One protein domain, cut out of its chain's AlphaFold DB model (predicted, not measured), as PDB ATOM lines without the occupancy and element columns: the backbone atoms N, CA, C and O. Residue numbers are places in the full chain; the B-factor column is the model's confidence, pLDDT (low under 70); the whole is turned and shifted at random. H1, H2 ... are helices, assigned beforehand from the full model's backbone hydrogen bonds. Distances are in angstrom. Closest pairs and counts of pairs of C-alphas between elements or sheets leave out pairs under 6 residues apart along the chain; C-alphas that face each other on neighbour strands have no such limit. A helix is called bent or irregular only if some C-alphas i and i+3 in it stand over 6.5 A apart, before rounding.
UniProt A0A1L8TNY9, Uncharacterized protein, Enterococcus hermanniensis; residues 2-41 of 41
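Overview. This is residues 2 to 41 of the 41 residues of an uncharacterized protein of Enterococcus hermanniensis (UniProt A0A1L8TNY9). Two helices, H2 and H1, make an open V, joined at its point by a tight link, and residues 2 to 9 run across the open side, nearly closing a loose ring. The printed part has 40 residues with two named helices, H1 then H2, and no named strand; the class is all helix. It is only just compact, close to loose, with a radius of gyration of the C-alphas of 10.3 A and spans of 27 by 23 by 13 A.

Along the chain. H2, the longest helix, holds residues 25 to 38, 19.7 A from first to last C-alpha, and ends at C-alpha 38 (-33.242, 33.598, 35.609). It is irregular: C-alphas 34 and 37 are 7.4 A apart. H1 holds residues 10 to 22, 18.5 A long, beginning at C-alpha 10 (-44.423, 22.339, 42.255).

Arrangement. H2 and H1 are close but not clearly touching; their closest C-alphas, of Lys 28 and Phe 20, are 6.8 A apart. They run opposite ways at a steep tilt of 35.4 degrees, only just steep. In H1 every O i to N i+4 pair is within hydrogen-bond range, in H2 8 of 10.

Size, cuts and confidence. The C-alphas of Thr 9 and Lys 26, the two farthest apart, are 27.5 A apart. The printed part has no cut. Mean pLDDT of the printed part is 92.2; residue 41, the chain's last, is under 70.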
ATOM      1  N   ILE A   2     -38.345  30.589  24.713       78.94
ATOM      2  CA  ILE A   2     -37.723  31.934  24.863       78.94
ATOM      3  C   ILE A   2     -37.289  32.271  26.300       78.94
ATOM      4  O   ILE A   2     -36.605  33.264  26.514       78.94
ATOM      5  N   HIS A   3     -37.731  31.477  27.276       85.50
ATOM      6  CA  HIS A   3     -37.463  31.662  28.695       85.50
ATOM      7  C   HIS A   3     -37.756  30.347  29.424       85.50
ATOM      8  O   HIS A   3     -38.813  29.748  29.202       85.50
ATOM      9  N   ALA A   4     -36.821  29.897  30.252       90.12
ATOM     10  CA  ALA A   4     -36.956  28.731  31.109       90.12
ATOM     11  C   ALA A   4     -36.594  29.126  32.543       90.12
ATOM     12  O   ALA A   4     -35.500  29.622  32.776       90.12
ATOM     13  N   GLU A   5     -37.489  28.886  33.500       89.50
ATOM     14  CA  GLU A   5     -37.238  29.110  34.928       89.50
ATOM     15  C   GLU A   5     -37.386  27.800  35.694       89.50
ATOM     16  O   GLU A   5     -38.285  26.999  35.421       89.50
ATOM     17  N   ARG A   6     -36.513  27.593  36.683       92.25
ATOM     18  CA  ARG A   6     -36.567  26.433  37.572       92.25
ATOM     19  C   ARG A   6     -37.056  26.857  38.949       92.25
ATOM     20  O   ARG A   6     -36.498  27.756  39.567       92.25
ATOM     21  N   PHE A   7     -38.062  26.150  39.447       93.38
ATOM     22  CA  PHE A   7     -38.614  26.345  40.785       93.38
ATOM     23  C   PHE A   7     -38.244  25.163  41.681       93.38
ATOM     24  O   PHE A   7     -38.058  24.043  41.197       93.38
ATOM     25  N   LYS A   8     -38.129  25.406  42.990       94.69
ATOM     26  CA  LYS A   8     -37.771  24.368  43.967       94.69
ATOM     27  C   LYS A   8     -38.941  23.422  44.228       94.69
ATOM     28  O   LYS A   8     -38.730  22.234  44.458       94.69
ATOM     29  N   THR A   9     -40.168  23.937  44.182       97.75
ATOM     30  CA  THR A   9     -41.385  23.157  44.430       97.75
ATOM     31  C   THR A   9     -42.410  23.297  43.308       97.75
ATOM     32  O   THR A   9     -42.474  24.302  42.597       97.75
ATOM     33  N   ARG A  10     -43.291  22.296  43.190       96.25
ATOM     34  CA  ARG A  10     -44.423  22.339  42.255       96.25
ATOM     35  C   ARG A  10     -45.372  23.505  42.551       96.25
ATOM     36  O   ARG A  10     -45.844  24.144  41.621       96.25
ATOM     37  N   SER A  11     -45.643  23.788  43.829       97.12
ATOM     38  CA  SER A  11     -46.564  24.866  44.223       97.12
ATOM     39  C   SER A  11     -46.069  26.235  43.745       97.12
ATOM     40  O   SER A  11     -46.857  27.016  43.215       97.12
ATOM     41  N   GLU A  12     -44.767  26.508  43.868       95.81
ATOM     42  CA  GLU A  12     -44.147  27.741  43.361       95.81
ATOM     43  C   GLU A  12     -44.253  27.842  41.839       95.81
ATOM     44  O   GLU A  12     -44.695  28.876  41.341       95.81
ATOM     45  N   ALA A  13     -43.945  26.759  41.114       95.81
ATOM     46  CA  ALA A  13     -44.064  26.728  39.656       95.81
ATOM     47  C   ALA A  13     -45.500  27.016  39.197       95.81
ATOM     48  O   ALA A  13     -45.725  27.872  38.346       95.81
ATOM     49  N   THR A  14     -46.492  26.360  39.807       96.75
ATOM     50  CA  THR A  14     -47.905  26.562  39.458       96.75
ATOM     51  C   THR A  14     -48.386  27.972  39.810       96.75
ATOM     52  O   THR A  14     -49.136  28.571  39.039       96.75
ATOM     53  N   LYS A  15     -47.947  28.543  40.941       96.88
ATOM     54  CA  LYS A  15     -48.268  29.932  41.308       96.88
ATOM     55  C   LYS A  15     -47.660  30.931  40.322       96.88
ATOM     56  O   LYS A  15     -48.373  31.834  39.885       96.88
ATOM     57  N   ALA A  16     -46.391  30.759  39.955       94.56
ATOM     58  CA  ALA A  16     -45.710  31.612  38.982       94.56
ATOM     59  C   ALA A  16     -46.374  31.523  37.599       94.56
ATOM     60  O   ALA A  16     -46.674  32.548  36.988       94.56
ATOM     61  N   GLU A  17     -46.715  30.314  37.150       94.94
ATOM     62  CA  GLU A  17     -47.427  30.090  35.891       94.94
ATOM     63  C   GLU A  17     -48.807  30.763  35.889       94.94
ATOM     64  O   GLU A  17     -49.158  31.480  34.948       94.94
ATOM     65  N   ALA A  18     -49.592  30.573  36.953       96.81
ATOM     66  CA  ALA A  18     -50.910  31.185  37.083       96.81
ATOM     67  C   ALA A  18     -50.822  32.720  37.123       96.81
ATOM     68  O   ALA A  18     -51.633  33.396  36.485       96.81
ATOM     69  N   ALA A  19     -49.837  33.277  37.836       95.94
ATOM     70  CA  ALA A  19     -49.584  34.714  37.871       95.94
ATOM     71  C   ALA A  19     -49.218  35.242  36.478       95.94
ATOM     72  O   ALA A  19     -49.853  36.181  36.001       95.94
ATOM     73  N   PHE A  20     -48.280  34.590  35.784       94.75
ATOM     74  CA  PHE A  20     -47.868  34.968  34.434       94.75
ATOM     75  C   PHE A  20     -49.032  34.903  33.438       94.75
ATOM     76  O   PHE A  20     -49.221  35.827  32.647       94.75
ATOM     77  N   LYS A  21     -49.871  33.860  33.498       95.38
ATOM     78  CA  LYS A  21     -51.050  33.714  32.628       95.38
ATOM     79  C   LYS A  21     -52.017  34.891  32.751       95.38
ATOM     80  O   LYS A  21     -52.514  35.346  31.719       95.38
ATOM     81  N   LYS A  22     -52.211  35.413  33.968       97.19
ATOM     82  CA  LYS A  22     -53.085  36.563  34.270       97.19
ATOM     83  C   LYS A  22     -52.529  37.912  33.795       97.19
ATOM     84  O   LYS A  22     -53.283  38.879  33.722       97.19
ATOM     85  N   LEU A  23     -51.236  38.012  33.482       95.75
ATOM     86  CA  LEU A  23     -50.639  39.263  33.015       95.75
ATOM     87  C   LEU A  23     -51.110  39.627  31.599       95.75
ATOM     88  O   LEU A  23     -51.231  38.775  30.713       95.75
ATOM     89  N   SER A  24     -51.299  40.927  31.366       97.44
ATOM     90  CA  SER A  24     -51.492  41.474  30.021       97.44
ATOM     91  C   SER A  24     -50.210  41.356  29.194       97.44
ATOM     92  O   SER A  24     -49.118  41.176  29.738       97.44
ATOM     93  N   ARG A  25     -50.317  41.487  27.866       95.88
ATOM     94  CA  ARG A  25     -49.173  41.318  26.956       95.88
ATOM     95  C   ARG A  25     -47.968  42.191  27.335       95.88
ATOM     96  O   ARG A  25     -46.877  41.654  27.487       95.88
ATOM     97  N   LYS A  26     -48.181  43.489  27.589       97.06
ATOM     98  CA  LYS A  26     -47.115  44.420  28.010       97.06
ATOM     99  C   LYS A  26     -46.428  43.978  29.306       97.06
ATOM    100  O   LYS A  26     -45.211  44.026  29.415       97.06
ATOM    101  N   LYS A  27     -47.203  43.494  30.284       96.62
ATOM    102  CA  LYS A  27     -46.659  42.996  31.556       96.62
ATOM    103  C   LYS A  27     -45.885  41.688  31.380       96.62
ATOM    104  O   LYS A  27     -44.895  41.487  32.071       96.62
ATOM    105  N   LYS A  28     -46.294  40.822  30.445       95.31
ATOM    106  CA  LYS A  28     -45.529  39.616  30.085       95.31
ATOM    107  C   LYS A  28     -44.182  39.974  29.466       95.31
ATOM    108  O   LYS A  28     -43.189  39.350  29.803       95.31
ATOM    109  N   GLU A  29     -44.133  40.980  28.600       95.25
ATOM    110  CA  GLU A  29     -42.874  41.450  28.008       95.25
ATOM    111  C   GLU A  29     -41.929  42.020  29.069       95.25
ATOM    112  O   GLU A  29     -40.763  41.634  29.097       95.25
ATOM    113  N   HIS A  30     -42.446  42.833  29.996       95.31
ATOM    114  CA  HIS A  30     -41.669  43.328  31.136       95.31
ATOM    115  C   HIS A  30     -41.157  42.186  32.022       95.31
ATOM    116  O   HIS A  30     -39.964  42.107  32.290       95.31
ATOM    117  N   TYR A  31     -42.033  41.243  32.390       94.50
ATOM    118  CA  TYR A  31     -41.652  40.053  33.153       94.50
ATOM    119  C   TYR A  31     -40.518  39.286  32.465       94.50
ATOM    120  O   TYR A  31     -39.537  38.923  33.108       94.50
ATOM    121  N   LEU A  32     -40.628  39.058  31.153       92.31
ATOM    122  CA  LEU A  32     -39.601  38.351  30.393       92.31
ATOM    123  C   LEU A  32     -38.286  39.136  30.335       92.31
ATOM    124  O   LEU A  32     -37.232  38.510  30.309       92.31
ATOM    125  N   GLN A  33     -38.325  40.472  30.317       92.62
ATOM    126  CA  GLN A  33     -37.131  41.322  30.359       92.62
ATOM    127  C   GLN A  33     -36.447  41.293  31.730       92.62
ATOM    128  O   GLN A  33     -35.234  41.097  31.791       92.62
ATOM    129  N   GLU A  34     -37.210  41.438  32.812       91.94
ATOM    130  CA  GLU A  34     -36.691  41.421  34.186       91.94
ATOM    131  C   GLU A  34     -36.117  40.057  34.564       91.94
ATOM    132  O   GLU A  34     -35.074  39.961  35.207       91.94
ATOM    133  N   ASN A  35     -36.768  38.981  34.123       90.94
ATOM    134  CA  ASN A  35     -36.359  37.622  34.453       90.94
ATOM    135  C   ASN A  35     -35.399  37.013  33.418       90.94
ATOM    136  O   ASN A  35     -35.111  35.818  33.481       90.94
ATOM    137  N   LYS A  36     -34.820  37.813  32.507       87.31
ATOM    138  CA  LYS A  36     -33.778  37.335  31.574       87.31
ATOM    139  C   LYS A  36     -32.622  36.637  32.290       87.31
ATOM    140  O   LYS A  36     -32.107  35.653  31.776       87.31
ATOM    141  N   GLN A  37     -32.242  37.119  33.473       84.69
ATOM    142  CA  GLN A  37     -31.141  36.556  34.266       84.69
ATOM    143  C   GLN A  37     -31.477  35.196  34.896       84.69
ATOM    144  O   GLN A  37     -30.577  34.435  35.225       84.69
ATOM    145  N   LYS A  38     -32.768  34.881  35.064       84.31
ATOM    146  CA  LYS A  38     -33.242  33.598  35.609       84.31
ATOM    147  C   LYS A  38     -33.441  32.538  34.532       84.31
ATOM    148  O   LYS A  38     -33.857  31.426  34.842       84.31
ATOM    149  N   ASN A  39     -33.183  32.897  33.278       86.19
ATOM    150  CA  ASN A  39     -33.297  31.991  32.158       86.19
ATOM    151  C   ASN A  39     -32.221  30.902  32.266       86.19
ATOM    152  O   ASN A  39     -31.035  31.205  32.178       86.19
ATOM    153  N   VAL A  40     -32.635  29.650  32.452       81.56
ATOM    154  CA  VAL A  40     -31.736  28.501  32.674       81.56
ATOM    155  C   VAL A  40     -31.427  27.756  31.365       81.56
ATOM    156  O   VAL A  40     -31.346  26.530  31.357       81.56
ATOM    157  N   LEU A  41     -31.353  28.491  30.251       63.91
ATOM    158  CA  LEU A  41     -31.069  27.943  28.919       63.91
ATOM    159  C   LEU A  41     -29.603  27.521  28.774       63.91
ATOM    160  O   LEU A  41     -28.730  28.284  29.240       63.91
TER     161      LEU A  41